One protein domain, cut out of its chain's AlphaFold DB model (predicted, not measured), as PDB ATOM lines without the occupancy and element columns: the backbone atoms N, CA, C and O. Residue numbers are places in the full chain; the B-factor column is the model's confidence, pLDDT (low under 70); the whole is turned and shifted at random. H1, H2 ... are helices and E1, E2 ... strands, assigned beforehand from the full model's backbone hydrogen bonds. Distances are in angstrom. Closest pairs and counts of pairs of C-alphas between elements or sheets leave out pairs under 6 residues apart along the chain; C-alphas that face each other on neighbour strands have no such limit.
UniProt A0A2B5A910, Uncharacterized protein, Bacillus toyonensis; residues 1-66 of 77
ATOM      1  N   MET A   1      44.489 -25.781 -32.464       92.81
ATOM      2  CA  MET A   1      45.227 -24.855 -33.353       92.81
ATOM      3  C   MET A   1      46.364 -25.621 -34.002       92.81
ATOM      4  O   MET A   1      47.000 -26.421 -33.322       92.81
ATOM      5  N   HIS A   2      46.607 -25.404 -35.290       95.38
ATOM      6  CA  HIS A   2      47.552 -26.170 -36.097       95.38
ATOM      7  C   HIS A   2      48.338 -25.250 -37.030       95.38
ATOM      8  O   HIS A   2      47.815 -24.244 -37.504       95.38
ATOM      9  N   TRP A   3      49.592 -25.610 -37.295       97.00
ATOM     10  CA  TRP A   3      50.426 -24.998 -38.327       97.00
ATOM     11  C   TRP A   3      50.568 -25.971 -39.495       97.00
ATOM     12  O   TRP A   3      50.938 -27.128 -39.294       97.00
ATOM     13  N   ASN A   4      50.309 -25.494 -40.710       96.50
ATOM     14  CA  ASN A   4      50.554 -26.222 -41.944       96.50
ATOM     15  C   ASN A   4      51.730 -25.578 -42.691       96.50
ATOM     16  O   ASN A   4      51.610 -24.479 -43.235       96.50
ATOM     17  N   SER A   5      52.865 -26.277 -42.736       96.00
ATOM     18  CA  SER A   5      54.085 -25.805 -43.403       96.00
ATOM     19  C   SER A   5      53.998 -25.805 -44.929       96.00
ATOM     20  O   SER A   5      54.740 -25.067 -45.569       96.00
ATOM     21  N   HIS A   6      53.106 -26.601 -45.524       97.12
ATOM     22  CA  HIS A   6      52.938 -26.649 -46.974       97.12
ATOM     23  C   HIS A   6      52.218 -25.400 -47.495       97.12
ATOM     24  O   HIS A   6      52.631 -24.816 -48.493       97.12
ATOM     25  N   THR A   7      51.172 -24.957 -46.793       95.94
ATOM     26  CA  THR A   7      50.385 -23.766 -47.161       95.94
ATOM     27  C   THR A   7      50.804 -22.500 -46.413       95.94
ATOM     28  O   THR A   7      50.249 -21.432 -46.660       95.94
ATOM     29  N   ASN A   8      51.785 -22.604 -45.515       97.00
ATOM     30  CA  ASN A   8      52.213 -21.551 -44.599       97.00
ATOM     31  C   ASN A   8      51.052 -20.911 -43.820       97.00
ATOM     32  O   ASN A   8      50.910 -19.687 -43.779       97.00
ATOM     33  N   MET A   9      50.218 -21.751 -43.206       98.06
ATOM     34  CA  MET A   9      48.937 -21.342 -42.637       98.06
ATOM     35  C   MET A   9      48.742 -21.830 -41.202       98.06
ATOM     36  O   MET A   9      49.019 -22.984 -40.874       98.06
ATOM     37  N   PHE A  10      48.208 -20.949 -40.366       98.19
ATOM     38  CA  PHE A  10      47.659 -21.247 -39.053       98.19
ATOM     39  C   PHE A  10      46.161 -21.508 -39.170       98.19
ATOM     40  O   PHE A  10      45.455 -20.792 -39.882       98.19
ATOM     41  N   TRP A  11      45.688 -22.538 -38.478       97.19
ATOM     42  CA  TRP A  11      44.301 -22.976 -38.552       97.19
ATOM     43  C   TRP A  11      43.772 -23.412 -37.185       97.19
ATOM     44  O   TRP A  11      44.443 -24.112 -36.418       97.19
ATOM     45  N   PHE A  12      42.547 -23.009 -36.875       97.38
ATOM     46  CA  PHE A  12      41.783 -23.484 -35.737       97.38
ATOM     47  C   PHE A  12      40.307 -23.634 -36.095       97.38
ATOM     48  O   PHE A  12      39.725 -22.693 -36.612       97.38
ATOM     49  N   GLY A  13      39.712 -24.789 -35.800       95.44
ATOM     50  CA  GLY A  13      38.269 -24.997 -35.908       95.44
ATOM     51  C   GLY A  13      37.611 -24.905 -34.536       95.44
ATOM     52  O   GLY A  13      38.048 -25.582 -33.600       95.44
ATOM     53  N   ALA A  14      36.582 -24.067 -34.403       93.75
ATOM     54  CA  ALA A  14      35.801 -23.918 -33.175       93.75
ATOM     55  C   ALA A  14      34.408 -23.337 -33.455       93.75
ATOM     56  O   ALA A  14      34.251 -22.459 -34.300       93.75
ATOM     57  N   ASN A  15      33.401 -23.782 -32.698       90.38
ATOM     58  CA  ASN A  15      32.038 -23.227 -32.722       90.38
ATOM     59  C   ASN A  15      31.401 -23.155 -34.126       90.38
ATOM     60  O   ASN A  15      30.717 -22.186 -34.441       90.38
ATOM     61  N   GLY A  16      31.640 -24.162 -34.973       90.75
ATOM     62  CA  GLY A  16      31.095 -24.205 -36.339       90.75
ATOM     63  C   GLY A  16      31.791 -23.273 -37.338       90.75
ATOM     64  O   GLY A  16      31.271 -23.076 -38.434       90.75
ATOM     65  N   ASN A  17      32.953 -22.717 -36.977       94.06
ATOM     66  CA  ASN A  17      33.775 -21.890 -37.853       94.06
ATOM     67  C   ASN A  17      35.208 -22.423 -37.960       94.06
ATOM     68  O   ASN A  17      35.775 -22.926 -36.985       94.06
ATOM     69  N   GLU A  18      35.814 -22.218 -39.126       95.25
ATOM     70  CA  GLU A  18      37.250 -22.332 -39.347       95.25
ATOM     71  C   GLU A  18      37.898 -20.947 -39.319       95.25
ATOM     72  O   GLU A  18      37.544 -20.050 -40.085       95.25
ATOM     73  N   TYR A  19      38.892 -20.787 -38.454       97.38
ATOM     74  CA  TYR A  19      39.708 -19.589 -38.317       97.38
ATOM     75  C   TYR A  19      41.047 -19.841 -38.990       97.38
ATOM     76  O   TYR A  19      41.792 -20.744 -38.591       97.38
ATOM     77  N   MET A  20      41.362 -19.064 -40.020       97.50
ATOM     78  CA  MET A  20      42.517 -19.309 -40.880       97.50
ATOM     79  C   MET A  20      43.331 -18.031 -41.074       97.50
ATOM     80  O   MET A  20      42.787 -16.981 -41.406       97.50
ATOM     81  N   ALA A  21      44.648 -18.114 -40.898       98.12
ATOM     82  CA  ALA A  21      45.566 -17.012 -41.169       98.12
ATOM     83  C   ALA A  21      46.847 -17.518 -41.825       98.12
ATOM     84  O   ALA A  21      47.399 -18.540 -41.425       98.12
ATOM     85  N   TRP A  22      47.365 -16.782 -42.801       98.06
ATOM     86  CA  TRP A  22      48.671 -17.078 -43.385       98.06
ATOM     87  C   TRP A  22      49.793 -16.441 -42.577       98.06
ATOM     88  O   TRP A  22      49.624 -15.380 -41.970       98.06
ATOM     89  N   LYS A  23      50.966 -17.074 -42.595       98.00
ATOM     90  CA  LYS A  23      52.152 -16.533 -41.938       98.00
ATOM     91  C   LYS A  23      52.504 -15.151 -42.481       98.00
ATOM     92  O   LYS A  23      52.593 -14.942 -43.689       98.00
ATOM     93  N   GLY A  24      52.697 -14.206 -41.568       97.88
ATOM     94  CA  GLY A  24      52.945 -12.805 -41.864       97.88
ATOM     95  C   GLY A  24      51.687 -11.970 -42.139       97.88
ATOM     96  O   GLY A  24      51.816 -10.776 -42.427       97.88
ATOM     97  N   SER A  25      50.491 -12.562 -42.058       97.62
ATOM     98  CA  SER A  25      49.218 -11.838 -42.104       97.62
ATOM     99  C   SER A  25      49.003 -11.021 -40.829       97.62
ATOM    100  O   SER A  25      49.544 -11.346 -39.775       97.62
ATOM    101  N   HIS A  26      48.179  -9.982 -40.926       98.31
ATOM    102  CA  HIS A  26      47.616  -9.260 -39.777       98.31
ATOM    103  C   HIS A  26      46.148  -9.641 -39.525       98.31
ATOM    104  O   HIS A  26      45.484  -9.048 -38.683       98.31
ATOM    105  N   GLN A  27      45.624 -10.584 -40.303       98.06
ATOM    106  CA  GLN A  27      44.212 -10.931 -40.373       98.06
ATOM    107  C   GLN A  27      44.011 -12.432 -40.217       98.06
ATOM    108  O   GLN A  27      44.767 -13.228 -40.789       98.06
ATOM    109  N   ILE A  28      42.953 -12.787 -39.494       98.25
ATOM    110  CA  ILE A  28      42.387 -14.131 -39.422       98.25
ATOM    111  C   ILE A  28      41.036 -14.099 -40.124       98.25
ATOM    112  O   ILE A  28      40.169 -13.316 -39.757       98.25
ATOM    113  N   PHE A  29      40.846 -14.957 -41.114       97.06
ATOM    114  CA  PHE A  29      39.569 -15.123 -41.796       97.06
ATOM    115  C   PHE A  29      38.711 -16.136 -41.048       97.06
ATOM    116  O   PHE A  29      39.215 -17.185 -40.641       97.06
ATOM    117  N   ILE A  30      37.429 -15.821 -40.895       96.12
ATOM    118  CA  ILE A  30      36.433 -16.678 -40.255       96.12
ATOM    119  C   ILE A  30      35.569 -17.281 -41.355       96.12
ATOM    120  O   ILE A  30      34.883 -16.549 -42.066       96.12
ATOM    121  N   TYR A  31      35.592 -18.598 -41.503       94.56
ATOM    122  CA  TYR A  31      34.777 -19.330 -42.464       94.56
ATOM    123  C   TYR A  31      33.711 -20.144 -41.727       94.56
ATOM    124  O   TYR A  31      34.082 -20.992 -40.920       94.56
ATOM    125  N   PRO A  32      32.411 -19.969 -42.013       92.62
ATOM    126  CA  PRO A  32      31.392 -20.861 -41.473       92.62
ATOM    127  C   PRO A  32      31.538 -22.263 -42.077       92.62
ATOM    128  O   PRO A  32      31.908 -22.392 -43.244       92.62
ATOM    129  N   CYS A  33      31.232 -23.316 -41.317       87.44
ATOM    130  CA  CYS A  33      31.324 -24.706 -41.792       87.44
ATOM    131  C   CYS A  33      30.016 -25.232 -42.412       87.44
ATOM    132  O   CYS A  33      30.037 -26.223 -43.138       87.44
ATOM    133  N   ASP A  34      28.887 -24.563 -42.166       82.81
ATOM    134  CA  ASP A  34      27.553 -25.157 -42.366       82.81
ATOM    135  C   ASP A  34      26.887 -24.845 -43.719       82.81
ATOM    136  O   ASP A  34      25.780 -25.316 -43.992       82.81
ATOM    137  N   LYS A  35      27.494 -24.014 -44.572       68.88
ATOM    138  CA  LYS A  35      26.912 -23.609 -45.869       68.88
ATOM    139  C   LYS A  35      27.875 -23.965 -47.015       68.88
ATOM    140  O   LYS A  35      28.937 -24.518 -46.777       68.88
ATOM    141  N   TYR A  36      27.516 -23.767 -48.279       72.00
ATOM    142  CA  TYR A  36      28.477 -23.802 -49.393       72.00
ATOM    143  C   TYR A  36      27.910 -22.982 -50.563       72.00
ATOM    144  O   TYR A  36      26.720 -23.134 -50.855       72.00
ATOM    145  N   PRO A  37      28.711 -22.157 -51.268       68.94
ATOM    146  CA  PRO A  37      30.077 -21.756 -50.925       68.94
ATOM    147  C   PRO A  37      30.114 -20.949 -49.618       68.94
ATOM    148  O   PRO A  37      29.200 -20.172 -49.348       68.94
ATOM    149  N   ASN A  38      31.173 -21.135 -48.824       78.50
ATOM    150  CA  ASN A  38      31.418 -20.389 -47.584       78.50
ATOM    151  C   ASN A  38      32.496 -19.352 -47.837       78.50
ATOM    152  O   ASN A  38      33.672 -19.633 -47.607       78.50
ATOM    153  N   PRO A  39      32.154 -18.173 -48.368       87.81
ATOM    154  CA  PRO A  39      33.094 -17.077 -48.275       87.81
ATOM    155  C   PRO A  39      33.283 -16.717 -46.783       87.81
ATOM    156  O   PRO A  39      32.416 -17.054 -45.967       87.81
ATOM    157  N   PRO A  40      34.390 -16.056 -46.406       91.69
ATOM    158  CA  PRO A  40      34.595 -15.628 -45.027       91.69
ATOM    159  C   PRO A  40      33.378 -14.862 -44.488       91.69
ATOM    160  O   PRO A  40      32.947 -13.895 -45.111       91.69
ATOM    161  N   SER A  41      32.802 -15.265 -43.360       92.81
ATOM    162  CA  SER A  41      31.725 -14.507 -42.709       92.81
ATOM    163  C   SER A  41      32.257 -13.285 -41.968       92.81
ATOM    164  O   SER A  41      31.524 -12.319 -41.786       92.81
ATOM    165  N   GLY A  42      33.532 -13.313 -41.589       95.38
ATOM    166  CA  GLY A  42      34.184 -12.214 -40.902       95.38
ATOM    167  C   GLY A  42      35.701 -12.276 -40.995       95.38
ATOM    168  O   GLY A  42      36.292 -13.216 -41.543       95.38
ATOM    169  N   VAL A  43      36.326 -11.249 -40.439       97.25
ATOM    170  CA  VAL A  43      37.774 -11.131 -40.304       97.25
ATOM    171  C   VAL A  43      38.116 -10.599 -38.918       97.25
ATOM    172  O   VAL A  43      37.521  -9.633 -38.453       97.25
ATOM    173  N   ILE A  44      39.105 -11.201 -38.268       98.06
ATOM    174  CA  ILE A  44      39.718 -10.664 -37.055       98.06
ATOM    175  C   ILE A  44      40.985  -9.932 -37.480       98.06
ATOM    176  O   ILE A  44      41.932 -10.542 -37.983       98.06
ATOM    177  N   GLN A  45      41.003  -8.617 -37.294       97.94
ATOM    178  CA  GLN A  45      42.150  -7.761 -37.565       97.94
ATOM    179  C   GLN A  45      43.000  -7.612 -36.304       97.94
ATOM    180  O   GLN A  45      42.515  -7.220 -35.244       97.94
ATOM    181  N   HIS A  46      44.299  -7.844 -36.440       97.25
ATOM    182  CA  HIS A  46      45.282  -7.664 -35.384       97.25
ATOM    183  C   HIS A  46      46.364  -6.666 -35.814       97.25
ATOM    184  O   HIS A  46      46.625  -6.474 -37.002       97.25
ATOM    185  N   ASN A  47      47.007  -6.005 -34.848       96.00
ATOM    186  CA  ASN A  47      48.007  -4.966 -35.128       96.00
ATOM    187  C   ASN A  47      49.416  -5.527 -35.377       96.00
ATOM    188  O   ASN A  47      50.297  -4.795 -35.823       96.00
ATOM    189  N   LYS A  48      49.652  -6.810 -35.080       96.81
ATOM    190  CA  LYS A  48      50.945  -7.481 -35.275       96.81
ATOM    191  C   LYS A  48      50.836  -8.574 -36.330       96.81
ATOM    192  O   LYS A  48      49.786  -9.203 -36.468       96.81
ATOM    193  N   ARG A  49      51.950  -8.833 -37.018       98.06
ATOM    194  CA  ARG A  49      52.079  -9.976 -37.927       98.06
ATOM    195  C   ARG A  49      51.988 -11.286 -37.157       98.06
ATOM    196  O   ARG A  49      52.605 -11.436 -36.106       98.06
ATOM    197  N   ILE A  50      51.267 -12.237 -37.728       98.44
ATOM    198  CA  ILE A  50      51.110 -13.587 -37.200       98.44
ATOM    199  C   ILE A  50      52.260 -14.443 -37.741       98.44
ATOM    200  O   ILE A  50      52.230 -14.867 -38.895       98.44
ATOM    201  N   GLU A  51      53.301 -14.679 -36.942       98.19
ATOM    202  CA  GLU A  51      54.497 -15.431 -37.364       98.19
ATOM    203  C   GLU A  51      54.585 -16.824 -36.727       98.19
ATOM    204  O   GLU A  51      55.273 -17.714 -37.243       98.19
ATOM    205  N   THR A  52      53.872 -17.024 -35.617       98.25
ATOM    206  CA  THR A  52      53.855 -18.244 -34.810       98.25
ATOM    207  C   THR A  52      52.434 -18.618 -34.374       98.25
ATOM    208  O   THR A  52      51.510 -17.811 -34.441       98.25
ATOM    209  N   LEU A  53      52.262 -19.841 -33.854       98.25
ATOM    210  CA  LEU A  53      50.992 -20.267 -33.248       98.25
ATOM    211  C   LEU A  53      50.583 -19.394 -32.055       98.25
ATOM    212  O   LEU A  53      49.394 -19.203 -31.829       98.25
ATOM    213  N   LYS A  54      51.557 -18.846 -31.318       98.19
ATOM    214  CA  LYS A  54      51.286 -17.953 -30.191       98.19
ATOM    215  C   LYS A  54      50.757 -16.600 -30.661       98.19
ATOM    216  O   LYS A  54      49.833 -16.081 -30.055       98.19
ATOM    217  N   ASP A  55      51.300 -16.054 -31.750       98.19
ATOM    218  CA  ASP A  55      50.776 -14.810 -32.336       98.19
ATOM    219  C   ASP A  55      49.365 -15.014 -32.896       98.19
ATOM    220  O   ASP A  55      48.539 -14.110 -32.848       98.19
ATOM    221  N   PHE A  56      49.088 -16.210 -33.424       98.31
ATOM    222  CA  PHE A  56      47.760 -16.574 -33.909       98.31
ATOM    223  C   PHE A  56      46.746 -16.653 -32.762       98.31
ATOM    224  O   PHE A  56      45.664 -16.087 -32.866       98.31
ATOM    225  N   GLU A  57      47.115 -17.289 -31.650       98.06
ATOM    226  CA  GLU A  57      46.308 -17.314 -30.426       98.06
ATOM    227  C   GLU A  57      46.099 -15.906 -29.841       98.06
ATOM    228  O   GLU A  57      44.981 -15.552 -29.473       98.06
ATOM    229  N   ASP A  58      47.146 -15.080 -29.789       98.25
ATOM    230  CA  ASP A  58      47.065 -13.680 -29.345       98.25
ATOM    231  C   ASP A  58      46.082 -12.882 -30.214       98.25
ATOM    232  O   ASP A  58      45.197 -12.203 -29.695       98.25
ATOM    233  N   ALA A  59      46.175 -13.032 -31.537       98.00
ATOM    234  CA  ALA A  59      45.280 -12.384 -32.487       98.00
ATOM    235  C   ALA A  59      43.822 -12.863 -32.358       98.00
ATOM    236  O   ALA A  59      42.925 -12.028 -32.439       98.00
ATOM    237  N   LEU A  60      43.570 -14.155 -32.109       97.56
ATOM    238  CA  LEU A  60      42.217 -14.677 -31.840       97.56
ATOM    239  C   LEU A  60      41.595 -14.056 -30.583       97.56
ATOM    240  O   LEU A  60      40.394 -13.808 -30.551       97.56
ATOM    241  N   ASN A  61      42.401 -13.816 -29.547       97.06
ATOM    242  CA  ASN A  61      41.914 -13.340 -28.252       97.06
ATOM    243  C   ASN A  61      41.810 -11.811 -28.152       97.06
ATOM    244  O   ASN A  61      41.029 -11.302 -27.351       97.06
ATOM    245  N   THR A  62      42.639 -11.078 -28.899       97.75
ATOM    246  CA  THR A  62      42.799  -9.620 -28.739       97.75
ATOM    247  C   THR A  62      42.509  -8.819 -30.004       97.75
ATOM    248  O   THR A  62      42.399  -7.593 -29.938       97.75
ATOM    249  N   GLY A  63      42.406  -9.483 -31.156       97.06
ATOM    250  CA  GLY A  63      42.072  -8.839 -32.415       97.06
ATOM    251  C   GLY A  63      40.636  -8.317 -32.434       97.06
ATOM    252  O   GLY A  63      39.783  -8.723 -31.648       97.06
ATOM    253  N   HIS A  64      40.375  -7.384 -33.345       98.12
ATOM    254  CA  HIS A  64      39.049  -6.812 -33.533       98.12
ATOM    255  C   HIS A  64      38.329  -7.512 -34.680       98.12
ATOM    256  O   HIS A  64      38.854  -7.577 -35.793       98.12
ATOM    257  N   GLU A  65      37.143  -8.040 -34.403       97.31
ATOM    258  CA  GLU A  65      36.332  -8.769 -35.374       97.31
ATOM    259  C   GLU A  65      35.441  -7.821 -36.185       97.31
ATOM    260  O   GLU A  65      34.831  -6.899 -35.644       97.31
ATOM    261  N   PHE A  66      35.374  -8.063 -37.491       97.06
ATOM    262  CA  PHE A  66      34.514  -7.360 -38.434       97.06
ATOM    263  C   PHE A  66      33.710  -8.365 -39.257       97.06
ATOM    264  O   PHE A  66      34.271  -9.332 -39.776       97.06
TER     265      PHE A  66
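AT A GLANCE: This is residues 1 to 66 of the 77 residues of an uncharacterized protein of Bacillus toyonensis (UniProt A0A2B5A910). A strongly twisted, curled antiparallel sheet of six strands forms a wall, with one helix, H1, packed slantwise over one face and no named helix on the other. The first five strands run back and forth as a meander, each the antiparallel neighbour of the one before; then the chain passes over the sheet as H1 and returns to its edge as E6. The printed part has 66 residues, with one named helix and six named strands in the chain order E1, E2, E3, E4, E5, H1, E6; the strand order across the sheet is E1, E2, E3, E4, E5, E6. The class is mixed, helices and strands, and the whole is compact, with a radius of gyration of the C-alphas of 11.1 A and spans of 30 by 27 by 17 A.

HOW THE PARTS SIT: Edge strand E1, residues 2 to 4, forms a hairpin with E2, residues 9 to 14, at 146 degrees; N 2 and O 11 are 2.8 A apart, within hydrogen-bond range. E2 forms a hairpin with E3, residues 17 to 22, at 166 degrees, with N 10 and O 21 at 2.8 A. E3 forms a hairpin with E4, residues 27 to 32, with N 20 and O 29 at 2.9 A. E4 forms a hairpin with E5, residues 42 to 45, with N 44 and O 28 at 2.8 A. H1, residues 53 to 62, is on the sheet at a height of 8.4 A. It lies only just over E3, on which 3 of its 10 C-alphas fall, and runs slantwise to the strands, at 57 degrees to E3 on the local plane. Its closest C-alphas to E2 are those of Leu 53 and Phe 10, 6.8 A apart; to E5, those of Leu 60 and Ile 44, 7.0 A apart. In H1 every O i to N i+4 pair is within hydrogen-bond range. E6, residues 64 to 66, is the other edge strand, antiparallel to E5, with N 45 and O 64 at 2.8 A. E1 and E6 are apart.

IN THESE COORDINATES: E1 begins at C-alpha 2, (47.552, -26.170, -36.097). From first to last C-alpha, E2 measures 16.4 A, E3 16.6 A, E4 16.3 A, E5 9.7 A and H1 14.2 A. H1 begins at C-alpha 53, (50.992, -20.267, -33.248), and E6 ends at C-alpha 66, (34.514, -7.360, -38.434).

THE WHOLE: The two C-alphas farthest apart, those of Tyr 36 and Lys 48, are 31.2 A apart. The printed part has no cut and no long link; the E4 to E5 link, 9 residues, is short. Mean pLDDT of the printed part is 94.7; residues 35 and 37 are under 70.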